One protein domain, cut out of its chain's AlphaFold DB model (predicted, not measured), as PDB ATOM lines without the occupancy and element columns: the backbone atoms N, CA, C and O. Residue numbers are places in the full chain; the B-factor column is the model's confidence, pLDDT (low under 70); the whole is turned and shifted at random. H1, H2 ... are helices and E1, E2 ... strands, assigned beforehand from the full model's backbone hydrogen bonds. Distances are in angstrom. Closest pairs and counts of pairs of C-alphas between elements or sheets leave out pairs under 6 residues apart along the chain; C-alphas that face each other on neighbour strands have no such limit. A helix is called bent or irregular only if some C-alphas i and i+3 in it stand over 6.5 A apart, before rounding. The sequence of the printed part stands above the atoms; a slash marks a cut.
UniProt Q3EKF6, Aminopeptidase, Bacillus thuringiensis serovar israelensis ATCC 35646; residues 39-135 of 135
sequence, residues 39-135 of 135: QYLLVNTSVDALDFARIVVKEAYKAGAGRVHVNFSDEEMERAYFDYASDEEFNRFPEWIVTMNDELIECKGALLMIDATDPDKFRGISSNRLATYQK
ATOM      1  N   GLN A  39     133.512 109.216 125.383       98.25
ATOM      2  CA  GLN A  39     132.423 109.423 124.428       98.25
ATOM      3  C   GLN A  39     131.151 108.697 124.872       98.25
ATOM      4  O   GLN A  39     131.202 107.579 125.392       98.25
ATOM      5  N   TYR A  40     130.003 109.341 124.681       98.38
ATOM      6  CA  TYR A  40     128.710 108.729 124.971       98.38
ATOM      7  C   TYR A  40     128.270 107.859 123.796       98.38
ATOM      8  O   TYR A  40     128.543 108.189 122.646       98.38
ATOM      9  N   LEU A  41     127.587 106.755 124.081       98.56
ATOM     10  CA  LEU A  41     127.032 105.851 123.082       98.56
ATOM     11  C   LEU A  41     125.541 105.648 123.343       98.56
ATOM     12  O   LEU A  41     125.153 105.195 124.420       98.56
ATOM     13  N   LEU A  42     124.722 105.937 122.338       98.38
ATOM     14  CA  LEU A  42     123.333 105.506 122.268       98.38
ATOM     15  C   LEU A  42     123.249 104.230 121.423       98.38
ATOM     16  O   LEU A  42     123.698 104.213 120.279       98.38
ATOM     17  N   VAL A  43     122.681 103.164 121.982       98.31
ATOM     18  CA  VAL A  43     122.389 101.918 121.267       98.31
ATOM     19  C   VAL A  43     120.884 101.811 121.069       98.31
ATOM     20  O   VAL A  43     120.144 101.799 122.046       98.31
ATOM     21  N   ASN A  44     120.438 101.688 119.826       97.38
ATOM     22  CA  ASN A  44     119.047 101.406 119.489       97.38
ATOM     23  C   ASN A  44     118.932  99.949 119.044       97.38
ATOM     24  O   ASN A  44     119.692  99.505 118.180       97.38
ATOM     25  N   THR A  45     118.013  99.197 119.645       96.06
ATOM     26  CA  THR A  45     117.803  97.784 119.310       96.06
ATOM     27  C   THR A  45     116.446  97.277 119.801       96.06
ATOM     28  O   THR A  45     115.759  97.998 120.519       96.06
ATOM     29  N   SER A  46     116.056  96.052 119.445       94.62
ATOM     30  CA  SER A  46     114.877  95.392 120.017       94.62
ATOM     31  C   SER A  46     115.253  94.477 121.182       94.62
ATOM     32  O   SER A  46     116.410  94.076 121.350       94.62
ATOM     33  N   VAL A  47     114.264  94.120 122.001       94.69
ATOM     34  CA  VAL A  47     114.434  93.125 123.072       94.69
ATOM     35  C   VAL A  47     114.879  91.748 122.556       94.69
ATOM     36  O   VAL A  47     115.498  90.998 123.308       94.69
ATOM     37  N   ASP A  48     114.675  91.439 121.272       92.06
ATOM     38  CA  ASP A  48     115.129  90.187 120.644       92.06
ATOM     39  C   ASP A  48     116.658  90.086 120.576       92.06
ATOM     40  O   ASP A  48     117.230  88.998 120.640       92.06
ATOM     41  N   ALA A  49     117.343  91.229 120.494       94.19
ATOM     42  CA  ALA A  49     118.800  91.315 120.467       94.19
ATOM     43  C   ALA A  49     119.411  91.619 121.848       94.19
ATOM     44  O   ALA A  49     120.590  91.979 121.942       94.19
ATOM     45  N   LEU A  50     118.641  91.465 122.932       94.94
ATOM     46  CA  LEU A  50     119.045  91.820 124.297       94.94
ATOM     47  C   LEU A  50     120.393  91.214 124.708       94.94
ATOM     48  O   LEU A  50     121.228  91.902 125.304       94.94
ATOM     49  N   ASP A  51     120.629  89.944 124.387       94.56
ATOM     50  CA  ASP A  51     121.871  89.267 124.768       94.56
ATOM     51  C   ASP A  51     123.087  89.840 124.040       94.56
ATOM     52  O   ASP A  51     124.122  90.076 124.666       94.56
ATOM     53  N   PHE A  52     122.958  90.174 122.755       96.12
ATOM     54  CA  PHE A  52     124.034  90.834 122.021       96.12
ATOM     55  C   PHE A  52     124.255  92.274 122.499       96.12
ATOM     56  O   PHE A  52     125.397  92.687 122.712       96.12
ATOM     57  N   ALA A  53     123.177  93.019 122.765       97.75
ATOM     58  CA  ALA A  53     123.251  94.377 123.298       97.75
ATOM     59  C   ALA A  53     124.025  94.429 124.628       97.75
ATOM     60  O   ALA A  53     124.864  95.309 124.825       97.75
ATOM     61  N   ARG A  54     123.831  93.445 125.519       98.19
ATOM     62  CA  ARG A  54     124.605  93.319 126.771       98.19
ATOM     63  C   ARG A  54     126.108  93.174 126.517       98.19
ATOM     64  O   ARG A  54     126.907  93.794 127.222       98.19
ATOM     65  N   ILE A  55     126.497  92.377 125.520       98.25
ATOM     66  CA  ILE A  55     127.906  92.189 125.142       98.25
ATOM     67  C   ILE A  55     128.473  93.504 124.593       98.25
ATOM     68  O   ILE A  55     129.523  93.953 125.052       98.25
ATOM     69  N   VAL A  56     127.751  94.166 123.686       98.44
ATOM     70  CA  VAL A  56     128.137  95.463 123.109       98.44
ATOM     71  C   VAL A  56     128.329  96.529 124.187       98.44
ATOM     72  O   VAL A  56     129.356  97.202 124.195       98.44
ATOM     73  N   VAL A  57     127.398  96.655 125.138       98.62
ATOM     74  CA  VAL A  57     127.508  97.612 126.253       98.62
ATOM     75  C   VAL A  57     128.773  97.350 127.075       98.62
ATOM     76  O   VAL A  57     129.505  98.283 127.410       98.62
ATOM     77  N   LYS A  58     129.068  96.079 127.380       98.62
ATOM     78  CA  LYS A  58     130.279  95.698 128.116       98.62
ATOM     79  C   LYS A  58     131.548  96.065 127.345       98.62
ATOM     80  O   LYS A  58     132.478  96.608 127.942       98.62
ATOM     81  N   GLU A  59     131.597  95.785 126.044       98.44
ATOM     82  CA  GLU A  59     132.745  96.139 125.201       98.44
ATOM     83  C   GLU A  59     132.886  97.660 125.014       98.44
ATOM     84  O   GLU A  59     134.005  98.167 125.037       98.44
ATOM     85  N   ALA A  60     131.784  98.411 124.942       98.69
ATOM     86  CA  ALA A  60     131.793  99.875 124.875       98.69
ATOM     87  C   ALA A  60     132.432 100.507 126.115       98.69
ATOM     88  O   ALA A  60     133.324 101.349 125.992       98.69
ATOM     89  N   TYR A  61     132.059 100.054 127.315       98.69
ATOM     90  CA  TYR A  61     132.708 100.532 128.539       98.69
ATOM     91  C   TYR A  61     134.180 100.110 128.627       98.69
ATOM     92  O   TYR A  61     135.014 100.913 129.037       98.69
ATOM     93  N   LYS A  62     134.542  98.896 128.183       98.44
ATOM     94  CA  LYS A  62     135.958  98.485 128.080       98.44
ATOM     95  C   LYS A  62     136.756  99.346 127.095       98.44
ATOM     96  O   LYS A  62     137.945  99.558 127.315       98.44
ATOM     97  N   ALA A  63     136.122  99.836 126.028       98.06
ATOM     98  CA  ALA A  63     136.720 100.763 125.066       98.06
ATOM     99  C   ALA A  63     136.814 102.210 125.592       98.06
ATOM    100  O   ALA A  63     137.418 103.059 124.944       98.06
ATOM    101  N   GLY A  64     136.266 102.487 126.779       98.19
ATOM    102  CA  GLY A  64     136.354 103.785 127.437       98.19
ATOM    103  C   GLY A  64     135.140 104.685 127.231       98.19
ATOM    104  O   GLY A  64     135.261 105.877 127.500       98.19
ATOM    105  N   ALA A  65     133.988 104.163 126.791       98.50
ATOM    106  CA  ALA A  65     132.755 104.949 126.726       98.50
ATOM    107  C   ALA A  65     132.468 105.635 128.074       98.50
ATOM    108  O   ALA A  65     132.543 105.003 129.130       98.50
ATOM    109  N   GLY A  66     132.115 106.921 128.040       98.12
ATOM    110  CA  GLY A  66     131.755 107.673 129.245       98.12
ATOM    111  C   GLY A  66     130.384 107.267 129.783       98.12
ATOM    112  O   GLY A  66     130.198 107.091 130.987       98.12
ATOM    113  N   ARG A  67     129.426 107.066 128.875       97.81
ATOM    114  CA  ARG A  67     128.078 106.585 129.179       97.81
ATOM    115  C   ARG A  67     127.537 105.791 128.003       97.81
ATOM    116  O   ARG A  67     127.706 106.195 126.859       97.81
ATOM    117  N   VAL A  68     126.855 104.692 128.299       98.38
ATOM    118  CA  VAL A  68     126.112 103.911 127.310       98.38
ATOM    119  C   VAL A  68     124.642 103.899 127.714       98.38
ATOM    120  O   VAL A  68     124.318 103.473 128.825       98.38
ATOM    121  N   HIS A  69     123.768 104.378 126.832       98.06
ATOM    122  CA  HIS A  69     122.316 104.261 126.958       98.06
ATOM    123  C   HIS A  69     121.800 103.286 125.901       98.06
ATOM    124  O   HIS A  69     122.301 103.283 124.779       98.06
ATOM    125  N   VAL A  70     120.815 102.463 126.257       97.94
ATOM    126  CA  VAL A  70     120.184 101.524 125.325       97.94
ATOM    127  C   VAL A  70     118.702 101.841 125.257       97.94
ATOM    128  O   VAL A  70     118.017 101.773 126.277       97.94
ATOM    129  N   ASN A  71     118.232 102.178 124.063       96.25
ATOM    130  CA  ASN A  71     116.823 102.308 123.760       96.25
ATOM    131  C   ASN A  71     116.331 100.986 123.163       96.25
ATOM    132  O   ASN A  71     116.801 100.572 122.097       96.25
ATOM    133  N   PHE A  72     115.421 100.326 123.875       95.44
ATOM    134  CA  PHE A  72     114.814  99.076 123.435       95.44
ATOM    135  C   PHE A  72     113.452  99.333 122.803       95.44
ATOM    136  O   PHE A  72     112.612 100.007 123.398       95.44
ATOM    137  N   SER A  73     113.222  98.732 121.642       93.50
ATOM    138  CA  SER A  73     111.883  98.510 121.112       93.50
ATOM    139  C   SER A  73     111.361  97.129 121.500       93.50
ATOM    140  O   SER A  73     112.112  96.161 121.644       93.50
ATOM    141  N   ASP A  74     110.045  97.051 121.645       93.12
ATOM    142  CA  ASP A  74     109.299  95.821 121.874       93.12
ATOM    143  C   ASP A  74     108.056  95.838 120.981       93.12
ATOM    144  O   ASP A  74     107.370  96.855 120.873       93.12
ATOM    145  N   GLU A  75     107.800  94.728 120.290       88.12
ATOM    146  CA  GLU A  75     106.694  94.629 119.336       88.12
ATOM    147  C   GLU A  75     105.326  94.793 119.979       88.12
ATOM    148  O   GLU A  75     104.478  95.502 119.439       88.12
ATOM    149  N   GLU A  76     105.094  94.144 121.115       91.88
ATOM    150  CA  GLU A  76     103.786  94.155 121.757       91.88
ATOM    151  C   GLU A  76     103.477  95.546 122.318       91.88
ATOM    152  O   GLU A  76     102.344  96.023 122.206       91.88
ATOM    153  N   MET A  77     104.488  96.239 122.849       94.62
ATOM    154  CA  MET A  77     104.365  97.623 123.307       94.62
ATOM    155  C   MET A  77     104.109  98.598 122.151       94.62
ATOM    156  O   MET A  77     103.212  99.439 122.249       94.62
ATOM    157  N   GLU A  78     104.845  98.474 121.042       90.94
ATOM    158  CA  GLU A  78     104.600  99.273 119.833       90.94
ATOM    159  C   GLU A  78     103.196  99.008 119.280       90.94
ATOM    160  O   GLU A  78     102.458  99.939 118.953       90.94
ATOM    161  N   ARG A  79     102.779  97.740 119.229       91.00
ATOM    162  CA  ARG A  79     101.443  97.360 118.777       91.00
ATOM    163  C   ARG A  79     100.357  97.943 119.673       91.00
ATOM    164  O   ARG A  79      99.365  98.453 119.158       91.00
ATOM    165  N   ALA A  80     100.547  97.914 120.990       94.75
ATOM    166  CA  ALA A  80      99.619  98.530 121.929       94.75
ATOM    167  C   ALA A  80      99.493 100.044 121.690       94.75
ATOM    168  O   ALA A  80      98.382 100.575 121.721       94.75
ATOM    169  N   TYR A  81     100.594 100.734 121.380       92.69
ATOM    170  CA  TYR A  81     100.534 102.136 120.970       92.69
ATOM    171  C   TYR A  81      99.674 102.316 119.706       92.69
ATOM    172  O   TYR A  81      98.743 103.119 119.712       92.69
ATOM    173  N   PHE A  82      99.889 101.514 118.657       88.94
ATOM    174  CA  PHE A  82      99.089 101.601 117.425       88.94
ATOM    175  C   PHE A  82      97.603 101.257 117.601       88.94
ATOM    176  O   PHE A  82      96.756 101.834 116.908       88.94
ATOM    177  N   ASP A  83      97.289 100.316 118.488       91.44
ATOM    178  CA  ASP A  83      95.926  99.836 118.711       91.44
ATOM    179  C   ASP A  83      95.123 100.768 119.628       91.44
ATOM    180  O   ASP A  83      93.924 100.954 119.401       91.44
ATOM    181  N   TYR A  84      95.766 101.367 120.638       94.12
ATOM    182  CA  TYR A  84      95.067 102.028 121.746       94.12
ATOM    183  C   TYR A  84      95.366 103.523 121.919       94.12
ATOM    184  O   TYR A  84      94.613 104.188 122.634       94.12
ATOM    185  N   ALA A  85      96.419 104.077 121.309       94.12
ATOM    186  CA  ALA A  85      96.682 105.514 121.401       94.12
ATOM    187  C   ALA A  85      95.617 106.340 120.661       94.12
ATOM    188  O   ALA A  85      94.975 105.876 119.712       94.12
ATOM    189  N   SER A  86      95.423 107.587 121.097       94.69
ATOM    190  CA  SER A  86      94.538 108.524 120.406       94.69
ATOM    191  C   SER A  86      95.148 108.961 119.072       94.69
ATOM    192  O   SER A  86      96.366 109.071 118.940       94.69
ATOM    193  N   ASP A  87      94.300 109.283 118.090       89.81
ATOM    194  CA  ASP A  87      94.757 109.782 116.784       89.81
ATOM    195  C   ASP A  87      95.585 111.092 116.904       89.81
ATOM    196  O   ASP A  87      96.423 111.379 116.050       89.81
ATOM    197  N   GLU A  88      95.388 111.879 117.972       91.38
ATOM    198  CA  GLU A  88      96.158 113.103 118.261       91.38
ATOM    199  C   GLU A  88      97.636 112.807 118.554       91.38
ATOM    200  O   GLU A  88      98.505 113.505 118.031       91.38
ATOM    201  N   GLU A  89      97.937 111.742 119.307       92.25
ATOM    202  CA  GLU A  89      99.319 111.389 119.658       92.25
ATOM    203  C   GLU A  89     100.139 110.964 118.430       92.25
ATOM    204  O   GLU A  89     101.326 111.263 118.354       92.25
ATOM    205  N   PHE A  90      99.517 110.398 117.387       87.00
ATOM    206  CA  PHE A  90     100.224 110.112 116.127       87.00
ATOM    207  C   PHE A  90     100.681 111.370 115.375       87.00
ATOM    208  O   PHE A  90     101.506 111.263 114.473       87.00
ATOM    209  N   ASN A  91     100.160 112.552 115.722       87.50
ATOM    210  CA  ASN A  91     100.577 113.830 115.138       87.50
ATOM    211  C   ASN A  91     101.573 114.590 116.023       87.50
ATOM    212  O   ASN A  91     101.945 115.720 115.697       87.50
ATOM    213  N   ARG A  92     101.995 114.005 117.148       88.00
ATOM    214  CA  ARG A  92     102.886 114.641 118.110       88.00
ATOM    215  C   ARG A  92     104.129 113.791 118.307       88.00
ATOM    216  O   ARG A  92     104.069 112.689 118.840       88.00
ATOM    217  N   PHE A  93     105.284 114.345 117.953       88.88
ATOM    218  CA  PHE A  93     106.541 113.722 118.339       88.88
ATOM    219  C   PHE A  93     106.874 114.074 119.801       88.88
ATOM    220  O   PHE A  93     106.760 115.242 120.188       88.88
ATOM    221  N   PRO A  94     107.264 113.109 120.648       92.50
ATOM    222  CA  PRO A  94     107.507 113.403 122.054       92.50
ATOM    223  C   PRO A  94     108.789 114.227 122.316       92.50
ATOM    224  O   PRO A  94     109.900 113.771 122.050       92.50
ATOM    225  N   GLU A  95     108.654 115.397 122.951       95.44
ATOM    226  CA  GLU A  95     109.762 116.334 123.256       95.44
ATOM    227  C   GLU A  95     110.928 115.712 124.040       95.44
ATOM    228  O   GLU A  95     112.094 115.995 123.780       95.44
ATOM    229  N   TRP A  96     110.640 114.810 124.979       94.94
ATOM    230  CA  TRP A  96     111.672 114.116 125.758       94.94
ATOM    231  C   TRP A  96     112.637 113.269 124.902       94.94
ATOM    232  O   TRP A  96     113.800 113.112 125.270       94.94
ATOM    233  N   ILE A  97     112.196 112.775 123.739       94.00
ATOM    234  CA  ILE A  97     113.032 112.025 122.797       94.00
ATOM    235  C   ILE A  97     113.907 113.012 122.029       94.00
ATOM    236  O   ILE A  97     115.086 112.734 121.819       94.00
ATOM    237  N   VAL A  98     113.364 114.175 121.655       95.06
ATOM    238  CA  VAL A  98     114.128 115.263 121.024       95.06
ATOM    239  C   VAL A  98     115.261 115.702 121.946       95.06
ATOM    240  O   VAL A  98     116.421 115.621 121.560       95.06
ATOM    241  N   THR A  99     114.947 116.025 123.205       96.62
ATOM    242  CA  THR A  99     115.945 116.455 124.200       96.62
ATOM    243  C   THR A  99     117.056 115.418 124.400       96.62
ATOM    244  O   THR A  99     118.227 115.777 124.467       96.62
ATOM    245  N   MET A 100     116.716 114.124 124.457       94.88
ATOM    246  CA  MET A 100     117.713 113.052 124.567       94.88
ATOM    247  C   MET A 100     118.669 113.019 123.363       94.88
ATOM    248  O   MET A 100     119.873 112.817 123.537       94.88
ATOM    249  N   ASN A 101     118.147 113.186 122.144       94.38
ATOM    250  CA  ASN A 101     118.970 113.206 120.933       94.38
ATOM    251  C   ASN A 101     119.829 114.474 120.857       94.38
ATOM    252  O   ASN A 101     121.003 114.380 120.503       94.38
ATOM    253  N   ASP A 102     119.280 115.627 121.238       96.69
ATOM    254  CA  ASP A 102     120.018 116.889 121.284       96.69
ATOM    255  C   ASP A 102     121.202 116.798 122.254       96.69
ATOM    256  O   ASP A 102     122.332 117.093 121.862       96.69
ATOM    257  N   GLU A 103     121.001 116.280 123.473       96.50
ATOM    258  CA  GLU A 103     122.090 116.085 124.445       96.50
ATOM    259  C   GLU A 103     123.184 115.147 123.897       96.50
ATOM    260  O   GLU A 103     124.383 115.404 124.060       96.50
ATOM    261  N   LEU A 104     122.790 114.069 123.204       96.69
ATOM    262  CA  LEU A 104     123.738 113.157 122.559       96.69
ATOM    263  C   LEU A 104     124.574 113.884 121.494       96.69
ATOM    264  O   LEU A 104     125.793 113.702 121.449       96.69
ATOM    265  N   ILE A 105     123.940 114.710 120.657       96.12
ATOM    266  CA  ILE A 105     124.606 115.496 119.609       96.12
ATOM    267  C   ILE A 105     125.562 116.522 120.228       96.12
ATOM    268  O   ILE A 105     126.722 116.605 119.815       96.12
ATOM    269  N   GLU A 106     125.113 117.271 121.237       97.38
ATOM    270  CA  GLU A 106     125.911 118.282 121.942       97.38
ATOM    271  C   GLU A 106     127.178 117.683 122.562       97.38
ATOM    272  O   GLU A 106     128.269 118.256 122.459       97.38
ATOM    273  N   CYS A 107     127.065 116.480 123.128       95.75
ATOM    274  CA  CYS A 107     128.191 115.746 123.703       95.75
ATOM    275  C   CYS A 107     129.060 115.022 122.659       95.75
ATOM    276  O   CYS A 107     130.002 114.321 123.035       95.75
ATOM    277  N   LYS A 108     128.769 115.169 121.356       96.94
ATOM    278  CA  LYS A 108     129.424 114.430 120.258       96.94
ATOM    279  C   LYS A 108     129.389 112.914 120.482       96.94
ATOM    280  O   LYS A 108     130.367 112.202 120.219       96.94
ATOM    281  N   GLY A 109     128.270 112.434 121.015       97.50
ATOM    282  CA  GLY A 109     128.010 111.022 121.223       97.50
ATOM    283  C   GLY A 109     127.938 110.252 119.906       97.50
ATOM    284  O   GLY A 109     127.774 110.815 118.825       97.50
ATOM    285  N   ALA A 110     128.092 108.941 120.012       97.94
ATOM    286  CA  ALA A 110     127.950 108.002 118.918       97.94
ATOM    287  C   ALA A 110     126.592 107.295 118.986       97.94
ATOM    288  O   ALA A 110     126.011 107.136 120.062       97.94
ATOM    289  N   LEU A 111     126.119 106.835 117.830       97.31
ATOM    290  CA  LEU A 111     124.902 106.046 117.691       97.31
ATOM    291  C   LEU A 111     125.249 104.683 117.087       97.31
ATOM    292  O   LEU A 111     125.960 104.610 116.085       97.31
ATOM    293  N   LEU A 112     124.713 103.616 117.673       97.62
ATOM    294  CA  LEU A 112     124.755 102.266 117.126       97.62
ATOM    295  C   LEU A 112     123.332 101.725 116.993       97.62
ATOM    296  O   LEU A 112     122.588 101.693 117.966       97.62
ATOM    297  N   MET A 113     122.982 101.257 115.799       96.38
ATOM    298  CA  MET A 113     121.737 100.534 115.547       96.38
ATOM    299  C   MET A 113     122.050  99.043 115.421       96.38
ATOM    300  O   MET A 113     122.852  98.654 114.573       96.38
ATOM    301  N   ILE A 114     121.425  98.220 116.259       94.38
ATOM    302  CA  ILE A 114     121.454  96.760 116.147       94.38
ATOM    303  C   ILE A 114     120.060  96.340 115.703       94.38
ATOM    304  O   ILE A 114     119.132  96.302 116.513       94.38
ATOM    305  N   ASP A 115     119.922  96.063 114.411       86.56
ATOM    306  CA  ASP A 115     118.656  95.652 113.819       86.56
ATOM    307  C   ASP A 115     118.495  94.130 113.893       86.56
ATOM    308  O   ASP A 115     119.335  93.374 113.399       86.56
ATOM    309  N   ALA A 116     117.414  93.703 114.536       76.88
ATOM    310  CA  ALA A 116     116.967  92.317 114.618       76.88
ATOM    311  C   ALA A 116     115.469  92.198 114.280       76.88
ATOM    312  O   ALA A 116     114.824  91.223 114.656       76.88
ATOM    313  N   THR A 117     114.910  93.209 113.609       67.25
ATOM    314  CA  THR A 117     113.469  93.338 113.385       67.25
ATOM    315  C   THR A 117     112.962  92.276 112.408       67.25
ATOM    316  O   THR A 117     113.537  92.086 111.335       67.25
ATOM    317  N   ASP A 118     111.845  91.626 112.744       67.50
ATOM    318  CA  ASP A 118     111.103  90.790 111.798       67.50
ATOM    319  C   ASP A 118     110.475  91.683 110.702       67.50
ATOM    320  O   ASP A 118     109.710  92.598 111.016       67.50
ATOM    321  N   PRO A 119     110.765  91.471 109.406       66.94
ATOM    322  CA  PRO A 119     110.170  92.262 108.329       66.94
ATOM    323  C   PRO A 119     108.631  92.175 108.248       66.94
ATOM    324  O   PRO A 119     108.017  93.069 107.663       66.94
ATOM    325  N   ASP A 120     107.994  91.163 108.846       67.12
ATOM    326  CA  ASP A 120     106.535  90.970 108.821       67.12
ATOM    327  C   ASP A 120     105.781  91.637 109.999       67.12
ATOM    328  O   ASP A 120     104.548  91.568 110.073       67.12
ATOM    329  N   LYS A 121     106.488  92.357 110.883       65.44
ATOM    330  CA  LYS A 121     106.000  92.929 112.160       65.44
ATOM    331  C   LYS A 121     104.723  93.783 112.091       65.44
ATOM    332  O   LYS A 121     103.941  93.857 113.033       65.44
ATOM    333  N   PHE A 122     104.468  94.453 110.968       64.62
ATOM    334  CA  PHE A 122     103.332  95.382 110.827       64.62
ATOM    335  C   PHE A 122     102.142  94.807 110.055       64.62
ATOM    336  O   PHE A 122     101.257  95.545 109.601       64.62
ATOM    337  N   ARG A 123     102.087  93.481 109.884       68.75
ATOM    338  CA  ARG A 123     101.020  92.840 109.116       68.75
ATOM    339  C   ARG A 123      99.648  93.090 109.756       68.75
ATOM    340  O   ARG A 123      99.332  92.573 110.821       68.75
ATOM    341  N   GLY A 124      98.796  93.838 109.052       68.19
ATOM    342  CA  GLY A 124      97.417  94.126 109.467       68.19
ATOM    343  C   GLY A 124      97.190  95.509 110.084       68.19
ATOM    344  O   GLY A 124      96.037  95.846 110.349       68.19
ATOM    345  N   ILE A 125      98.231  96.333 110.261       74.81
ATOM    346  CA  ILE A 125      98.066  97.749 110.631       74.81
ATOM    347  C   ILE A 125      97.566  98.547 109.416       74.81
ATOM    348  O   ILE A 125      97.929  98.265 108.271       74.81
ATOM    349  N   SER A 126      96.706  99.546 109.646       77.19
ATOM    350  CA  SER A 126      96.187 100.383 108.563       77.19
ATOM    351  C   SER A 126      97.304 101.202 107.903       77.19
ATOM    352  O   SER A 126      98.139 101.821 108.566       77.19
ATOM    353  N   SER A 127      97.292 101.248 106.569       74.50
ATOM    354  CA  SER A 127      98.313 101.949 105.780       74.50
ATOM    355  C   SER A 127      98.401 103.447 106.093       74.50
ATOM    356  O   SER A 127      99.482 104.020 106.025       74.50
ATOM    357  N   ASN A 128      97.285 104.075 106.479       77.56
ATOM    358  CA  ASN A 128      97.241 105.490 106.856       77.56
ATOM    359  C   ASN A 128      97.996 105.756 108.175       77.56
ATOM    360  O   ASN A 128      98.802 106.679 108.242       77.56
ATOM    361  N   ARG A 129      97.819 104.905 109.199       76.62
ATOM    362  CA  ARG A 129      98.543 105.047 110.477       76.62
ATOM    363  C   ARG A 129     100.050 104.839 110.310       76.62
ATOM    364  O   ARG A 129     100.827 105.611 110.863       76.62
ATOM    365  N   LEU A 130     100.457 103.864 109.491       73.88
ATOM    366  CA  LEU A 130     101.872 103.637 109.167       73.88
ATOM    367  C   LEU A 130     102.494 104.831 108.430       73.88
ATOM    368  O   LEU A 130     103.593 105.257 108.771       73.88
ATOM    369  N   ALA A 131     101.786 105.399 107.450       74.50
ATOM    370  CA  ALA A 131     102.291 106.522 106.662       74.50
ATOM    371  C   ALA A 131     102.459 107.817 107.476       74.50
ATOM    372  O   ALA A 131     103.359 108.599 107.182       74.50
ATOM    373  N   THR A 132     101.606 108.055 108.476       73.62
ATOM    374  CA  THR A 132     101.742 109.208 109.384       73.62
ATOM    375  C   THR A 132     102.896 109.016 110.362       73.62
ATOM    376  O   THR A 132     103.643 109.957 110.589       73.62
ATOM    377  N   TYR A 133     103.088 107.802 110.885       71.19
ATOM    378  CA  TYR A 133     104.190 107.500 111.803       71.19
ATOM    379  C   TYR A 133     105.579 107.572 111.142       71.19
ATOM    380  O   TYR A 133     106.556 107.918 111.794       71.19
ATOM    381  N   GLN A 134     105.682 107.236 109.851       70.94
ATOM    382  CA  GLN A 134     106.948 107.268 109.104       70.94
ATOM    383  C   GLN A 134     107.357 108.664 108.599       70.94
ATOM    384  O   GLN A 134     108.415 108.783 107.976       70.94
ATOM    385  N   LYS A 135     106.519 109.688 108.788       57.72
ATOM    386  CA  LYS A 135     106.799 111.072 108.381       57.72
ATOM    387  C   LYS A 135     107.541 111.840 109.461       57.72
ATOM    388  O   LYS A 135     108.413 112.641 109.059       57.72
TER     389      LYS A 135
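What this domain is: This is residues 39 to 135 of the 135 residues of the protein "Aminopeptidase" of Bacillus thuringiensis serovar israelensis ATCC 35646 (UniProt Q3EKF6). A small parallel sheet of three strands, E2, E1 and E3, has the long helix H1 packed along one face, while H2 and H4 lie beyond the far ends of the strands and make the model long. H3 lies on the way back from H2 to E3 and only grazes the sheet, with its residues 100 to 105; residues 94 to 99, of which 95 to 99 belong to H3, stand free. The printed part has 97 residues, with four named helices and three named strands in the order E1 H1 E2 H2 H3 E3 H4, and its class is mixed, helices and strands. It is loose, with a radius of gyration of the C-alphas of 15.7 A, and elongated, spanning 44 by 28 by 17 A.

Where its parts are: E1, residues 40 to 46, begins at C-alpha 40 (128.710, 108.729, 124.971) and is 19.8 A long. H1, residues 47 to 62, is 22.7 A long; it is irregular, with C-alphas 48 and 51 8.0 A apart, and has a kink of 35 degrees near residue 54. E2, residues 67 to 73, is 19.8 A long. H2 holds residues 75 to 84 and H3 residues 95 to 106, 16.3 A long. E3 holds residues 110 to 114. H4, residues 127 to 133, ends at C-alpha 133 (104.190, 107.500, 111.803).

How they stand to each other: The sheet runs E2 E1 E3, with E2 and E3 as edge strands. E1 and E2 are parallel at 18 degrees, with N 43 and O 69 2.8 A apart. E1 and E3 are parallel at 16 degrees, with N 44 and O 112 2.8 A apart. H1 is on one face, giving two layers, helix over sheet. Its height over the sheet is 8.9 A, and it runs along the strands, at 7 degrees to E1 on the local plane. The closest C-alphas of H1 and E2 are Val 47 and Phe 72, 6.0 A. E1, H1 and E2 form a strand-helix-strand unit, two parallel neighbours joined through a helix, with a right-handed crossover. E2, H2 with H3, and E3 form a split one, with E1 between its strands, also right-handed. H3 only grazes the sheet with residues 100 to 105; the C-alphas of Tyr 40 and Leu 104, the closest of E1 and H3, are 7.1 A apart. H2 and H4 are not on the sheet. They are close but not clearly touching, about perpendicular at 75 degrees, the closest C-alphas being Phe 82 and Arg 129, 7.8 A. H2 and H3 are apart. Each O i to N i+4 pair is within hydrogen-bond range in H2, H3 and H4, and 10 of 12 in H1.

The domain as a whole: The farthest C-alphas, Lys 62 and Asn 128, are 44.7 A apart. The printed part has no cut. The link from E3 to H4, 12 residues, is long. Mean pLDDT of the printed part is 90.1; residues 117 to 124 and residue 135 are under 70.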